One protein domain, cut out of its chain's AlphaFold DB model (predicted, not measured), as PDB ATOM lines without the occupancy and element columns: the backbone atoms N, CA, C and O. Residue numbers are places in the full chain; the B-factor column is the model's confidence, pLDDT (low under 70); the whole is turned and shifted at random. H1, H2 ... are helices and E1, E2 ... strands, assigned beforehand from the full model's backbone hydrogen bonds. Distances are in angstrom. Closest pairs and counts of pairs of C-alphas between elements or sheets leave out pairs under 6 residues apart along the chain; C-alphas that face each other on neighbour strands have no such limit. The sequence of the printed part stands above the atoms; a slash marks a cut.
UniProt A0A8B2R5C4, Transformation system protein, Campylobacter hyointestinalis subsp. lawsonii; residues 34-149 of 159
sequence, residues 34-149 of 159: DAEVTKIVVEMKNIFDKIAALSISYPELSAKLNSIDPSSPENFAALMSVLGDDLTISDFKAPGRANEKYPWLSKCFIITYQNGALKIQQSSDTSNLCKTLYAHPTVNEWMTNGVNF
ATOM      1  N   ASP A  34     252.391 195.311 351.103       90.50
ATOM      2  CA  ASP A  34     252.340 194.091 351.923       90.50
ATOM      3  C   ASP A  34     253.688 193.794 352.611       90.50
ATOM      4  O   ASP A  34     253.739 193.399 353.782       90.50
ATOM      5  N   ALA A  35     254.803 194.041 351.914       93.44
ATOM      6  CA  ALA A  35     256.140 193.930 352.492       93.44
ATOM      7  C   ALA A  35     256.381 194.973 353.599       93.44
ATOM      8  O   ALA A  35     256.962 194.650 354.638       93.44
ATOM      9  N   GLU A  36     255.912 196.207 353.404       93.88
ATOM     10  CA  GLU A  36     255.983 197.266 354.415       93.88
ATOM     11  C   GLU A  36     255.175 196.899 355.666       93.88
ATOM     12  O   GLU A  36     255.689 197.002 356.779       93.88
ATOM     13  N   VAL A  37     253.961 196.368 355.497       95.06
ATOM     14  CA  VAL A  37     253.125 195.867 356.602       95.06
ATOM     15  C   VAL A  37     253.835 194.751 357.363       95.06
ATOM     16  O   VAL A  37     253.920 194.799 358.588       95.06
ATOM     17  N   THR A  38     254.416 193.779 356.659       94.62
ATOM     18  CA  THR A  38     255.150 192.667 357.287       94.62
ATOM     19  C   THR A  38     256.337 193.171 358.110       94.62
ATOM     20  O   THR A  38     256.553 192.721 359.238       94.62
ATOM     21  N   LYS A  39     257.086 194.151 357.584       95.56
ATOM     22  CA  LYS A  39     258.179 194.807 358.313       95.56
ATOM     23  C   LYS A  39     257.668 195.476 359.589       95.56
ATOM     24  O   LYS A  39     258.247 195.269 360.654       95.56
ATOM     25  N   ILE A  40     256.579 196.235 359.489       96.19
ATOM     26  CA  ILE A  40     255.971 196.936 360.626       96.19
ATOM     27  C   ILE A  40     255.515 195.946 361.701       96.19
ATOM     28  O   ILE A  40     255.761 196.178 362.879       96.19
ATOM     29  N   VAL A  41     254.922 194.812 361.325       95.00
ATOM     30  CA  VAL A  41     254.509 193.770 362.281       95.00
ATOM     31  C   VAL A  41     255.707 193.224 363.066       95.00
ATOM     32  O   VAL A  41     255.601 192.997 364.272       95.00
ATOM     33  N   VAL A  42     256.857 193.030 362.416       95.56
ATOM     34  CA  VAL A  42     258.094 192.617 363.101       95.56
ATOM     35  C   VAL A  42     258.621 193.733 364.007       95.56
ATOM     36  O   VAL A  42     258.989 193.471 365.151       95.56
ATOM     37  N   GLU A  43     258.618 194.982 363.541       95.06
ATOM     38  CA  GLU A  43     259.009 196.135 364.360       95.06
ATOM     39  C   GLU A  43     258.106 196.303 365.594       95.06
ATOM     40  O   GLU A  43     258.623 196.552 366.682       95.06
ATOM     41  N   MET A  44     256.789 196.097 365.465       93.38
ATOM     42  CA  MET A  44     255.834 196.086 366.583       93.38
ATOM     43  C   MET A  44     256.183 195.021 367.619       93.38
ATOM     44  O   MET A  44     256.226 195.330 368.807       93.38
ATOM     45  N   LYS A  45     256.482 193.788 367.187       93.00
ATOM     46  CA  LYS A  45     256.916 192.715 368.100       93.00
ATOM     47  C   LYS A  45     258.161 193.125 368.876       93.00
ATOM     48  O   LYS A  45     258.156 193.079 370.099       93.00
ATOM     49  N   ASN A  46     259.169 193.644 368.177       93.44
ATOM     50  CA  ASN A  46     260.400 194.115 368.813       93.44
ATOM     51  C   ASN A  46     260.140 195.256 369.812       93.44
ATOM     52  O   ASN A  46     260.797 195.336 370.850       93.44
ATOM     53  N   ILE A  47     259.190 196.148 369.512       92.69
ATOM     54  CA  ILE A  47     258.750 197.209 370.426       92.69
ATOM     55  C   ILE A  47     258.114 196.610 371.684       92.69
ATOM     56  O   ILE A  47     258.455 197.025 372.792       92.69
ATOM     57  N   PHE A  48     257.225 195.631 371.532       90.94
ATOM     58  CA  PHE A  48     256.587 194.951 372.657       90.94
ATOM     59  C   PHE A  48     257.603 194.220 373.528       90.94
ATOM     60  O   PHE A  48     257.591 194.408 374.741       90.94
ATOM     61  N   ASP A  49     258.535 193.490 372.920       90.44
ATOM     62  CA  ASP A  49     259.609 192.799 373.634       90.44
ATOM     63  C   ASP A  49     260.509 193.784 374.386       90.44
ATOM     64  O   ASP A  49     260.871 193.549 375.540       90.44
ATOM     65  N   LYS A  50     260.821 194.935 373.774       90.06
ATOM     66  CA  LYS A  50     261.576 196.006 374.432       90.06
ATOM     67  C   LYS A  50     260.825 196.543 375.652       90.06
ATOM     68  O   LYS A  50     261.419 196.656 376.721       90.06
ATOM     69  N   ILE A  51     259.539 196.867 375.520       88.75
ATOM     70  CA  ILE A  51     258.728 197.382 376.637       88.75
ATOM     71  C   ILE A  51     258.612 196.326 377.745       88.75
ATOM     72  O   ILE A  51     258.783 196.657 378.919       88.75
ATOM     73  N   ALA A  52     258.395 195.058 377.385       86.81
ATOM     74  CA  ALA A  52     258.348 193.945 378.328       86.81
ATOM     75  C   ALA A  52     259.664 193.827 379.113       86.81
ATOM     76  O   ALA A  52     259.658 193.840 380.346       86.81
ATOM     77  N   ALA A  53     260.800 193.803 378.413       87.62
ATOM     78  CA  ALA A  53     262.121 193.728 379.028       87.62
ATOM     79  C   ALA A  53     262.400 194.920 379.960       87.62
ATOM     80  O   ALA A  53     262.922 194.739 381.064       87.62
ATOM     81  N   LEU A  54     262.015 196.132 379.554       86.50
ATOM     82  CA  LEU A  54     262.182 197.338 380.363       86.50
ATOM     83  C   LEU A  54     261.284 197.342 381.602       86.50
ATOM     84  O   LEU A  54     261.734 197.763 382.663       86.50
ATOM     85  N   SER A  55     260.057 196.829 381.495       81.62
ATOM     86  CA  SER A  55     259.136 196.722 382.632       81.62
ATOM     87  C   SER A  55     259.666 195.805 383.738       81.62
ATOM     88  O   SER A  55     259.407 196.053 384.913       81.62
ATOM     89  N   ILE A  56     260.458 194.793 383.370       83.25
ATOM     90  CA  ILE A  56     261.111 193.869 384.308       83.25
ATOM     91  C   ILE A  56     262.417 194.470 384.843       83.25
ATOM     92  O   ILE A  56     262.712 194.366 386.031       83.25
ATOM     93  N   SER A  57     263.203 195.104 383.972       88.00
ATOM     94  CA  SER A  57     264.532 195.621 384.327       88.00
ATOM     95  C   SER A  57     264.474 196.912 385.152       88.00
ATOM     96  O   SER A  57     265.388 197.185 385.927       88.00
ATOM     97  N   TYR A  58     263.409 197.705 384.996       88.12
ATOM     98  CA  TYR A  58     263.246 199.017 385.622       88.12
ATOM     99  C   TYR A  58     261.881 199.119 386.330       88.12
ATOM    100  O   TYR A  58     260.924 199.651 385.759       88.12
ATOM    101  N   PRO A  59     261.769 198.658 387.590       84.06
ATOM    102  CA  PRO A  59     260.499 198.673 388.323       84.06
ATOM    103  C   PRO A  59     259.957 200.095 388.539       84.06
ATOM    104  O   PRO A  59     258.755 200.318 388.424       84.06
ATOM    105  N   GLU A  60     260.839 201.075 388.755       86.62
ATOM    106  CA  GLU A  60     260.482 202.497 388.883       86.62
ATOM    107  C   GLU A  60     259.832 203.055 387.611       86.62
ATOM    108  O   GLU A  60     258.883 203.836 387.670       86.62
ATOM    109  N   LEU A  61     260.310 202.627 386.438       86.62
ATOM    110  CA  LEU A  61     259.715 203.011 385.162       86.62
ATOM    111  C   LEU A  61     258.315 202.407 385.019       86.62
ATOM    112  O   LEU A  61     257.385 203.109 384.630       86.62
ATOM    113  N   SER A  62     258.144 201.128 385.369       84.06
ATOM    114  CA  SER A  62     256.822 200.488 385.348       84.06
ATOM    115  C   SER A  62     255.846 201.178 386.305       84.06
ATOM    116  O   SER A  62     254.701 201.436 385.929       84.06
ATOM    117  N   ALA A  63     256.292 201.545 387.509       86.38
ATOM    118  CA  ALA A  63     255.482 202.295 388.464       86.38
ATOM    119  C   ALA A  63     255.065 203.665 387.902       86.38
ATOM    120  O   ALA A  63     253.881 204.004 387.934       86.38
ATOM    121  N   LYS A  64     256.007 204.410 387.304       87.75
ATOM    122  CA  LYS A  64     255.713 205.685 386.634       87.75
ATOM    123  C   LYS A  64     254.696 205.516 385.510       87.75
ATOM    124  O   LYS A  64     253.699 206.228 385.503       87.75
ATOM    125  N   LEU A  65     254.895 204.561 384.602       87.31
ATOM    126  CA  LEU A  65     253.977 204.339 383.481       87.31
ATOM    127  C   LEU A  65     252.566 203.959 383.953       87.31
ATOM    128  O   LEU A  65     251.592 204.435 383.382       87.31
ATOM    129  N   ASN A  66     252.446 203.148 385.009       87.12
ATOM    130  CA  ASN A  66     251.146 202.799 385.599       87.12
ATOM    131  C   ASN A  66     250.478 203.975 386.331       87.12
ATOM    132  O   ASN A  66     249.259 203.977 386.475       87.12
ATOM    133  N   SER A  67     251.251 204.953 386.811       87.88
ATOM    134  CA  SER A  67     250.712 206.135 387.497       87.88
ATOM    135  C   SER A  67     250.150 207.200 386.550       87.88
ATOM    136  O   SER A  67     249.400 208.067 386.992       87.88
ATOM    137  N   ILE A  68     250.504 207.146 385.262       90.31
ATOM    138  CA  ILE A  68     250.021 208.105 384.266       90.31
ATOM    139  C   ILE A  68     248.615 207.703 383.838       90.31
ATOM    140  O   ILE A  68     248.411 206.582 383.368       90.31
ATOM    141  N   ASP A  69     247.671 208.644 383.950       89.75
ATOM    142  CA  ASP A  69     246.288 208.431 383.530       89.75
ATOM    143  C   ASP A  69     246.244 207.885 382.092       89.75
ATOM    144  O   ASP A  69     246.702 208.551 381.159       89.75
ATOM    145  N   PRO A  70     245.688 206.688 381.881       86.12
ATOM    146  CA  PRO A  70     245.636 206.095 380.560       86.12
ATOM    147  C   PRO A  70     244.785 206.850 379.533       86.12
ATOM    148  O   PRO A  70     244.968 206.648 378.333       86.12
ATOM    149  N   SER A  71     243.839 207.684 379.973       85.19
ATOM    150  CA  SER A  71     243.100 208.584 379.075       85.19
ATOM    151  C   SER A  71     243.875 209.849 378.703       85.19
ATOM    152  O   SER A  71     243.462 210.565 377.789       85.19
ATOM    153  N   SER A  72     244.992 210.132 379.376       87.88
ATOM    154  CA  SER A  72     245.809 211.310 379.109       87.88
ATOM    155  C   SER A  72     246.713 211.103 377.885       87.88
ATOM    156  O   SER A  72     247.348 210.049 377.757       87.88
ATOM    157  N   PRO A  73     246.881 212.126 377.022       84.31
ATOM    158  CA  PRO A  73     247.904 212.126 375.972       84.31
ATOM    159  C   PRO A  73     249.326 211.884 376.504       84.31
ATOM    160  O   PRO A  73     250.194 211.409 375.769       84.31
ATOM    161  N   GLU A  74     249.567 212.180 377.784       86.19
ATOM    162  CA  GLU A  74     250.849 211.955 378.453       86.19
ATOM    163  C   GLU A  74     251.224 210.470 378.528       86.19
ATOM    164  O   GLU A  74     252.408 210.149 378.490       86.19
ATOM    165  N   ASN A  75     250.249 209.551 378.568       90.19
ATOM    166  CA  ASN A  75     250.520 208.109 378.597       90.19
ATOM    167  C   ASN A  75     251.186 207.651 377.291       90.19
ATOM    168  O   ASN A  75     252.229 206.991 377.305       90.19
ATOM    169  N   PHE A  76     250.631 208.092 376.159       87.81
ATOM    170  CA  PHE A  76     251.216 207.838 374.847       87.81
ATOM    171  C   PHE A  76     252.584 208.519 374.711       87.81
ATOM    172  O   PHE A  76     253.543 207.892 374.260       87.81
ATOM    173  N   ALA A  77     252.708 209.775 375.151       89.31
ATOM    174  CA  ALA A  77     253.980 210.493 375.118       89.31
ATOM    175  C   ALA A  77     255.067 209.793 375.954       89.31
ATOM    176  O   ALA A  77     256.199 209.670 375.495       89.31
ATOM    177  N   ALA A  78     254.725 209.275 377.136       90.88
ATOM    178  CA  ALA A  78     255.647 208.544 377.998       90.88
ATOM    179  C   ALA A  78     256.124 207.233 377.363       90.88
ATOM    180  O   ALA A  78     257.321 206.943 377.382       90.88
ATOM    181  N   LEU A  79     255.221 206.473 376.735       91.00
ATOM    182  CA  LEU A  79     255.600 205.300 375.943       91.00
ATOM    183  C   LEU A  79     256.545 205.681 374.800       91.00
ATOM    184  O   LEU A  79     257.569 205.028 374.605       91.00
ATOM    185  N   MET A  80     256.251 206.766 374.085       90.62
ATOM    186  CA  MET A  80     257.121 207.262 373.018       90.62
ATOM    187  C   MET A  80     258.492 207.709 373.546       90.62
ATOM    188  O   MET A  80     259.497 207.433 372.894       90.62
ATOM    189  N   SER A  81     258.581 208.317 374.733       91.94
ATOM    190  CA  SER A  81     259.867 208.635 375.370       91.94
ATOM    191  C   SER A  81     260.694 207.377 375.642       91.94
ATOM    192  O   SER A  81     261.866 207.319 375.269       91.94
ATOM    193  N   VAL A  82     260.071 206.328 376.187       91.75
ATOM    194  CA  VAL A  82     260.732 205.036 376.442       91.75
ATOM    195  C   VAL A  82     261.217 204.388 375.142       91.75
ATOM    196  O   VAL A  82     262.331 203.857 375.063       91.75
ATOM    197  N   LEU A  83     260.417 204.459 374.077       91.88
ATOM    198  CA  LEU A  83     260.822 203.973 372.756       91.88
ATOM    199  C   LEU A  83     261.961 204.796 372.149       91.88
ATOM    200  O   LEU A  83     262.792 204.221 371.443       91.88
ATOM    201  N   GLY A  84     262.038 206.079 372.498       91.06
ATOM    202  CA  GLY A  84     263.124 207.008 372.184       91.06
ATOM    203  C   GLY A  84     264.358 206.876 373.077       91.06
ATOM    204  O   GLY A  84     265.192 207.786 373.084       91.06
ATOM    205  N   ASP A  85     264.467 205.768 373.816       90.06
ATOM    206  CA  ASP A  85     265.577 205.425 374.712       90.06
ATOM    207  C   ASP A  85     265.696 206.333 375.951       90.06
ATOM    208  O   ASP A  85     266.759 206.413 376.562       90.06
ATOM    209  N   ASP A  86     264.604 206.993 376.353       89.56
ATOM    210  CA  ASP A  86     264.527 207.744 377.608       89.56
ATOM    211  C   ASP A  86     263.718 206.988 378.671       89.56
ATOM    212  O   ASP A  86     262.486 206.950 378.651       89.56
ATOM    213  N   LEU A  87     264.430 206.396 379.632       86.56
ATOM    214  CA  LEU A  87     263.840 205.666 380.757       86.56
ATOM    215  C   LEU A  87     263.406 206.584 381.906       86.56
ATOM    216  O   LEU A  87     262.688 206.139 382.800       86.56
ATOM    217  N   THR A  88     263.842 207.847 381.929       86.06
ATOM    218  CA  THR A  88     263.481 208.781 383.005       86.06
ATOM    219  C   THR A  88     262.207 209.564 382.697       86.06
ATOM    220  O   THR A  88     261.630 210.134 383.630       86.06
ATOM    221  N   ILE A  89     261.734 209.516 381.441       85.81
ATOM    222  CA  ILE A  89     260.560 210.235 380.913       85.81
ATOM    223  C   ILE A  89     260.698 211.733 381.219       85.81
ATOM    224  O   ILE A  89     259.836 212.372 381.816       85.81
ATOM    225  N   SER A  90     261.856 212.280 380.874       87.00
ATOM    226  CA  SER A  90     262.218 213.676 381.131       87.00
ATOM    227  C   SER A  90     262.796 214.366 379.902       87.00
ATOM    228  O   SER A  90     262.805 215.593 379.833       87.00
ATOM    229  N   ASP A  91     263.292 213.602 378.930       90.19
ATOM    230  CA  ASP A  91     263.811 214.136 377.683       90.19
ATOM    231  C   ASP A  91     262.667 214.380 376.694       90.19
ATOM    232  O   ASP A  91     262.162 213.474 376.030       90.19
ATOM    233  N   PHE A  92     262.302 215.650 376.539       86.94
ATOM    234  CA  PHE A  92     261.269 216.078 375.596       86.94
ATOM    235  C   PHE A  92     261.596 215.744 374.126       86.94
ATOM    236  O   PHE A  92     260.696 215.700 373.288       86.94
ATOM    237  N   LYS A  93     262.865 215.482 373.778       91.50
ATOM    238  CA  LYS A  93     263.248 215.056 372.419       91.50
ATOM    239  C   LYS A  93     263.066 213.556 372.196       91.50
ATOM    240  O   LYS A  93     263.058 213.125 371.041       91.50
ATOM    241  N   ALA A  94     262.921 212.760 373.256       91.81
ATOM    242  CA  ALA A  94     262.808 211.311 373.152       91.81
ATOM    243  C   ALA A  94     261.592 210.850 372.326       91.81
ATOM    244  O   ALA A  94     261.792 210.044 371.413       91.81
ATOM    245  N   PRO A  95     260.380 211.421 372.491       89.06
ATOM    246  CA  PRO A  95     259.255 211.109 371.610       89.06
ATOM    247  C   PRO A  95     259.546 211.393 370.131       89.06
ATOM    248  O   PRO A  95     259.121 210.642 369.255       89.06
ATOM    249  N   GLY A  96     260.314 212.450 369.844       90.69
ATOM    250  CA  GLY A  96     260.741 212.795 368.487       90.69
ATOM    251  C   GLY A  96     261.641 211.725 367.867       90.69
ATOM    252  O   GLY A  96     261.403 211.318 366.732       90.69
ATOM    253  N   ARG A  97     262.610 211.200 368.630       92.38
ATOM    254  CA  ARG A  97     263.472 210.088 368.184       92.38
ATOM    255  C   ARG A  97     262.673 208.818 367.909       92.38
ATOM    256  O   ARG A  97     262.917 208.139 366.914       92.38
ATOM    257  N   ALA A  98     261.703 208.501 368.769       92.69
ATOM    258  CA  ALA A  98     260.812 207.366 368.547       92.69
ATOM    259  C   ALA A  98     259.977 207.537 367.275       92.69
ATOM    260  O   ALA A  98     259.829 206.585 366.516       92.69
ATOM    261  N   ASN A  99     259.478 208.745 367.010       91.75
ATOM    262  CA  ASN A  99     258.705 209.038 365.808       91.75
ATOM    263  C   ASN A  99     259.556 209.010 364.529       91.75
ATOM    264  O   ASN A  99     259.081 208.573 363.487       91.75
ATOM    265  N   GLU A 100     260.815 209.440 364.595       92.12
ATOM    266  CA  GLU A 100     261.754 209.321 363.474       92.12
ATOM    267  C   GLU A 100     262.074 207.850 363.169       92.12
ATOM    268  O   GLU A 100     262.117 207.439 362.010       92.12
ATOM    269  N   LYS A 101     262.236 207.037 364.218       93.25
ATOM    270  CA  LYS A 101     262.524 205.605 364.099       93.25
ATOM    271  C   LYS A 101     261.307 204.784 363.659       93.25
ATOM    272  O   LYS A 101     261.459 203.847 362.878       93.25
ATOM    273  N   TYR A 102     260.119 205.132 364.147       92.88
ATOM    274  CA  TYR A 102     258.857 204.424 363.914       92.88
ATOM    275  C   TYR A 102     257.734 205.403 363.521       92.88
ATOM    276  O   TYR A 102     256.779 205.599 364.277       92.88
ATOM    277  N   PRO A 103     257.796 206.015 362.325       91.25
ATOM    278  CA  PRO A 103     256.825 207.033 361.906       91.25
ATOM    279  C   PRO A 103     255.406 206.481 361.723       91.25
ATOM    280  O   PRO A 103     254.426 207.217 361.800       91.25
ATOM    281  N   TRP A 104     255.271 205.175 361.483       91.88
ATOM    282  CA  TRP A 104     253.979 204.501 361.354       91.88
ATOM    283  C   TRP A 104     253.254 204.339 362.698       91.88
ATOM    284  O   TRP A 104     252.033 204.185 362.708       91.88
ATOM    285  N   LEU A 105     253.980 204.383 363.822       91.44
ATOM    286  CA  LEU A 105     253.441 204.072 365.145       91.44
ATOM    287  C   LEU A 105     252.430 205.130 365.592       91.44
ATOM    288  O   LEU A 105     251.281 204.799 365.851       91.44
ATOM    289  N   SER A 106     252.841 206.399 365.603       87.75
ATOM    290  CA  SER A 106     251.974 207.540 365.942       87.75
ATOM    291  C   SER A 106     250.918 207.819 364.873       87.75
ATOM    292  O   SER A 106     249.849 208.349 365.167       87.75
ATOM    293  N   LYS A 107     251.211 207.450 363.621       91.69
ATOM    294  CA  LYS A 107     250.302 207.640 362.497       91.69
ATOM    295  C   LYS A 107     249.115 206.686 362.563       91.69
ATOM    296  O   LYS A 107     247.981 207.133 362.421       91.69
ATOM    297  N   CYS A 108     249.370 205.394 362.766       93.19
ATOM    298  CA  CYS A 108     248.337 204.362 362.701       93.19
ATOM    299  C   CYS A 108     247.811 203.932 364.078       93.19
ATOM    300  O   CYS A 108     246.714 203.393 364.156       93.19
ATOM    301  N   PHE A 109     248.529 204.155 365.178       92.25
ATOM    302  CA  PHE A 109     248.127 203.598 366.469       92.25
ATOM    303  C   PHE A 109     248.093 204.626 367.593       92.25
ATOM    304  O   PHE A 109     248.948 205.499 367.709       92.25
ATOM    305  N   ILE A 110     247.112 204.447 368.471       89.75
ATOM    306  CA  ILE A 110     247.067 205.048 369.799       89.75
ATOM    307  C   ILE A 110     247.349 203.910 370.777       89.75
ATOM    308  O   ILE A 110     246.563 202.967 370.883       89.75
ATOM    309  N   ILE A 111     248.507 203.959 371.435       90.94
ATOM    310  CA  ILE A 111     248.940 202.922 372.376       90.94
ATOM    311  C   ILE A 111     248.860 203.463 373.793       90.94
ATOM    312  O   ILE A 111     249.392 204.528 374.093       90.94
ATOM    313  N   THR A 112     248.233 202.691 374.667       90.06
ATOM    314  CA  THR A 112     248.046 203.061 376.063       90.06
ATOM    315  C   THR A 112     248.572 201.964 376.966       90.06
ATOM    316  O   THR A 112     248.205 200.799 376.811       90.06
ATOM    317  N   TYR A 113     249.393 202.327 377.943       88.69
ATOM    318  CA  TYR A 113     249.840 201.421 378.989       88.69
ATOM    319  C   TYR A 113     248.867 201.442 380.167       88.69
ATOM    320  O   TYR A 113     248.584 202.503 380.725       88.69
ATOM    321  N   GLN A 114     248.344 200.271 380.529       84.06
ATOM    322  CA  GLN A 114     247.429 200.071 381.653       84.06
ATOM    323  C   GLN A 114     247.726 198.739 382.339       84.06
ATOM    324  O   GLN A 114     247.622 197.689 381.705       84.06
ATOM    325  N   ASN A 115     248.021 198.761 383.641       79.75
ATOM    326  CA  ASN A 115     248.134 197.562 384.483       79.75
ATOM    327  C   ASN A 115     249.079 196.483 383.913       79.75
ATOM    328  O   ASN A 115     248.753 195.295 383.929       79.75
ATOM    329  N   GLY A 116     250.235 196.881 383.372       78.31
ATOM    330  CA  GLY A 116     251.194 195.932 382.785       78.31
ATOM    331  C   GLY A 116     250.819 195.389 381.400       78.31
ATOM    332  O   GLY A 116     251.476 194.468 380.912       78.31
ATOM    333  N   ALA A 117     249.802 195.959 380.754       84.38
ATOM    334  CA  ALA A 117     249.404 195.635 379.391       84.38
ATOM    335  C   ALA A 117     249.363 196.888 378.502       84.38
ATOM    336  O   ALA A 117     249.098 197.997 378.970       84.38
ATOM    337  N   LEU A 118     249.591 196.703 377.202       89.69
ATOM    338  CA  LEU A 118     249.334 197.712 376.181       89.69
ATOM    339  C   LEU A 118     247.962 197.480 375.571       89.69
ATOM    340  O   LEU A 118     247.655 196.394 375.080       89.69
ATOM    341  N   LYS A 119     247.153 198.529 375.545       90.88
ATOM    342  CA  LYS A 119     245.973 198.615 374.694       90.88
ATOM    343  C   LYS A 119     246.356 199.352 373.426       90.88
ATOM    344  O   LYS A 119     247.022 200.381 373.494       90.88
ATOM    345  N   ILE A 120     245.953 198.813 372.285       92.06
ATOM    346  CA  ILE A 120     246.266 199.370 370.973       92.06
ATOM    347  C   ILE A 120     244.946 199.705 370.302       92.06
ATOM    348  O   ILE A 120     244.087 198.842 370.137       92.06
ATOM    349  N   GLN A 121     244.789 200.964 369.928       91.19
ATOM    350  CA  GLN A 121     243.619 201.476 369.235       91.19
ATOM    351  C   GLN A 121     244.033 202.046 367.884       91.19
ATOM    352  O   GLN A 121     245.173 202.473 367.692       91.19
ATOM    353  N   GLN A 122     243.095 202.047 366.943       92.00
ATOM    354  CA  GLN A 122     243.304 202.665 365.639       92.00
ATOM    355  C   GLN A 122     243.365 204.184 365.798       92.00
ATOM    356  O   GLN A 122     242.552 204.780 366.506       92.00
ATOM    357  N   SER A 123     244.321 204.804 365.117       89.06
ATOM    358  CA  SER A 123     244.334 206.249 364.907       89.06
ATOM    359  C   SER A 123     243.253 206.653 363.894       89.06
ATOM    360  O   SER A 123     242.719 205.820 363.160       89.06
ATOM    361  N   SER A 124     242.955 207.948 363.811       85.75
ATOM    362  CA  SER A 124     242.022 208.513 362.829       85.75
ATOM    363  C   SER A 124     242.573 208.554 361.392       85.75
ATOM    364  O   SER A 124     241.854 208.949 360.472       85.75
ATOM    365  N   ASP A 125     243.830 208.153 361.172       87.88
ATOM    366  CA  ASP A 125     244.454 208.119 359.848       87.88
ATOM    367  C   ASP A 125     243.816 207.051 358.938       87.88
ATOM    368  O   ASP A 125     243.655 205.885 359.302       87.88
ATOM    369  N   THR A 126     243.462 207.456 357.715       86.12
ATOM    370  CA  THR A 126     242.749 206.619 356.731       86.12
ATOM    371  C   THR A 126     243.619 206.170 355.555       86.12
ATOM    372  O   THR A 126     243.094 205.683 354.542       86.12
ATOM    373  N   SER A 127     244.941 206.321 355.659       89.00
ATOM    374  CA  SER A 127     245.887 205.898 354.629       89.00
ATOM    375  C   SER A 127     245.803 204.397 354.345       89.00
ATOM    376  O   SER A 127     245.465 203.587 355.210       89.00
ATOM    377  N   ASN A 128     246.129 204.014 353.105       89.81
ATOM    378  CA  ASN A 128     246.100 202.610 352.683       89.81
ATOM    379  C   ASN A 128     246.997 201.734 353.566       89.81
ATOM    380  O   ASN A 128     246.612 200.618 353.884       89.81
ATOM    381  N   LEU A 129     248.138 202.264 354.024       91.50
ATOM    382  CA  LEU A 129     249.036 201.556 354.935       91.50
ATOM    383  C   LEU A 129     248.338 201.185 356.253       91.50
ATOM    384  O   LEU A 129     248.347 200.014 356.621       91.50
ATOM    385  N   CYS A 130     247.708 202.147 356.939       93.31
ATOM    386  CA  CYS A 130     247.035 201.877 358.212       93.31
ATOM    387  C   CYS A 130     245.853 200.912 358.032       93.31
ATOM    388  O   CYS A 130     245.694 199.984 358.818       93.31
ATOM    389  N   LYS A 131     245.076 201.048 356.947       92.25
ATOM    390  CA  LYS A 131     243.988 200.107 356.623       92.25
ATOM    391  C   LYS A 131     244.495 198.676 356.434       92.25
ATOM    392  O   LYS A 131     243.918 197.752 357.003       92.25
ATOM    393  N   THR A 132     245.572 198.494 355.670       92.38
ATOM    394  CA  THR A 132     246.173 197.169 355.463       92.38
ATOM    395  C   THR A 132     246.790 196.626 356.754       92.38
ATOM    396  O   THR A 132     246.663 195.437 357.031       92.38
ATOM    397  N   LEU A 133     247.384 197.487 357.591       94.56
ATOM    398  CA  LEU A 133     247.879 197.109 358.919       94.56
ATOM    399  C   LEU A 133     246.762 196.576 359.815       94.56
ATOM    400  O   LEU A 133     246.914 195.500 360.381       94.56
ATOM    401  N   TYR A 134     245.638 197.286 359.927       92.56
ATOM    402  CA  TYR A 134     244.519 196.859 360.773       92.56
ATOM    403  C   TYR A 134     243.890 195.545 360.298       92.56
ATOM    404  O   TYR A 134     243.393 194.773 361.113       92.56
ATOM    405  N   ALA A 135     243.926 195.285 358.989       92.25
ATOM    406  CA  ALA A 135     243.439 194.044 358.397       92.25
ATOM    407  C   ALA A 135     244.394 192.851 358.606       92.25
ATOM    408  O   ALA A 135     243.980 191.705 358.429       92.25
ATOM    409  N   HIS A 136     245.658 193.088 358.978       94.62
ATOM    410  CA  HIS A 136     246.620 192.015 359.214       94.62
ATOM    411  C   HIS A 136     246.221 191.200 360.463       94.62
ATOM    412  O   HIS A 136     246.011 191.787 361.529       94.62
ATOM    413  N   PRO A 137     246.174 189.853 360.400       93.31
ATOM    414  CA  PRO A 137     245.598 189.015 361.460       93.31
ATOM    415  C   PRO A 137     246.267 189.223 362.824       93.31
ATOM    416  O   PRO A 137     245.581 189.410 363.824       93.31
ATOM    417  N   THR A 138     247.600 189.286 362.859       91.94
ATOM    418  CA  THR A 138     248.357 189.525 364.098       91.94
ATOM    419  C   THR A 138     248.073 190.899 364.713       91.94
ATOM    420  O   THR A 138     247.972 191.027 365.928       91.94
ATOM    421  N   VAL A 139     247.919 191.937 363.885       93.12
ATOM    422  CA  VAL A 139     247.646 193.295 364.376       93.12
ATOM    423  C   VAL A 139     246.231 193.357 364.929       93.12
ATOM    424  O   VAL A 139     246.010 193.913 366.002       93.12
ATOM    425  N   ASN A 140     245.280 192.733 364.234       92.50
ATOM    426  CA  ASN A 140     243.905 192.626 364.698       92.50
ATOM    427  C   ASN A 140     243.799 191.880 366.040       92.50
ATOM    428  O   ASN A 140     243.049 192.299 366.924       92.50
ATOM    429  N   GLU A 141     244.594 190.823 366.231       91.69
ATOM    430  CA  GLU A 141     244.690 190.120 367.511       91.69
ATOM    431  C   GLU A 141     245.188 191.045 368.630       91.69
ATOM    432  O   GLU A 141     244.556 191.118 369.686       91.69
ATOM    433  N   TRP A 142     246.264 191.803 368.399       91.56
ATOM    434  CA  TRP A 142     246.794 192.741 369.393       91.56
ATOM    435  C   TRP A 142     245.843 193.898 369.707       91.56
ATOM    436  O   TRP A 142     245.768 194.326 370.855       91.56
ATOM    437  N   MET A 143     245.097 194.399 368.721       90.31
ATOM    438  CA  MET A 143     244.080 195.433 368.949       90.31
ATOM    439  C   MET A 143     242.900 194.901 369.771       90.31
ATOM    440  O   MET A 143     242.369 195.613 370.620       90.31
ATOM    441  N   THR A 144     242.502 193.647 369.545       89.62
ATOM    442  CA  THR A 144     241.351 193.038 370.229       89.62
ATOM    443  C   THR A 144     241.696 192.615 371.655       89.62
ATOM    444  O   THR A 144     240.946 192.891 372.589       89.62
ATOM    445  N   ASN A 145     242.836 191.946 371.831       87.69
ATOM    446  CA  ASN A 145     243.221 191.332 373.103       87.69
ATOM    447  C   ASN A 145     244.119 192.236 373.960       87.69
ATOM    448  O   ASN A 145     244.299 191.972 375.150       87.69
ATOM    449  N   GLY A 146     244.693 193.288 373.369       85.56
ATOM    450  CA  GLY A 146     245.833 193.989 373.946       85.56
ATOM    451  C   GLY A 146     247.096 193.121 373.949       85.56
ATOM    452  O   GLY A 146     247.099 191.959 373.537       85.56
ATOM    453  N   VAL A 147     248.190 193.692 374.441       87.81
ATOM    454  CA  VAL A 147     249.467 192.995 374.631       87.81
ATOM    455  C   VAL A 147     249.777 192.984 376.119       87.81
ATOM    456  O   VAL A 147     250.120 194.014 376.691       87.81
ATOM    457  N   ASN A 148     249.608 191.834 376.766       81.19
ATOM    458  CA  ASN A 148     249.878 191.681 378.191       81.19
ATOM    459  C   ASN A 148     251.311 191.179 378.415       81.19
ATOM    460  O   ASN A 148     251.700 190.155 377.856       81.19
ATOM    461  N   PHE A 149     252.069 191.875 379.261       75.38
ATOM    462  CA  PHE A 149     253.429 191.488 379.643       75.38
ATOM    463  C   PHE A 149     253.486 190.754 380.986       75.38
ATOM    464  O   PHE A 149     254.478 190.101 381.307       75.38
TER     465      PHE A 149
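This is residues 34 to 149 of the 159 residues of the protein "Transformation system protein" of Campylobacter hyointestinalis subsp. lawsonii (UniProt A0A8B2R5C4). A small hairpin of strands, E1 and E2, forms the middle, with H3 packed on E1 and H7 on E2, while the long helix H1 runs past it along the longest axis. H2 and H6 meet H1 near its two ends, and H4 packs on H3. The printed part has 116 residues, with five named helices, two antiparallel strands and two more helices in that order, mostly helix. It is compact, with radius of gyration of the C-alphas 13.5 A, and spans 38 by 28 by 24 A.

Start at the hairpin of E1, residues 109 to 114, and E2, residues 117 to 122, where N 112 and O 119 are within hydrogen-bond range at 2.9 A. Look from E1 to H3, residues 73 to 83: their closest C-alphas, Thr 112 and Phe 76, are 5.9 A apart. For E2 and H7, residues 137 to 145, they are Ile 120 and Met 143, 4.9 A. H1, residues 34 to 57, touches H6, residues 128 to 135, with residues 34 to 37 alone, closest C-alphas Val 37 and Leu 133, 5.9 A. H2, residues 59 to 67, touches H1 only at the corner, closest C-alphas Ser 62 and Ser 55, 5.2 A. H4, residues 94 to 101, touches H3, closest C-alphas Pro 95 and Ser 81, 4.5 A. Every O i to N i+4 pair is within hydrogen-bond range in H1, H2, H3, H4, H6 and H7; in H5, residues 103 to 108, 1 of 2.

Find C-alpha 34 at (252.340, 194.091, 351.923); from there H1 runs 34.7 A. E1 spans 15.6 A, E2 16.6 A, and H7 ends at C-alpha 145, (243.221, 191.332, 373.103).

The printed part has no cut, no long link and no printed residue under pLDDT 70.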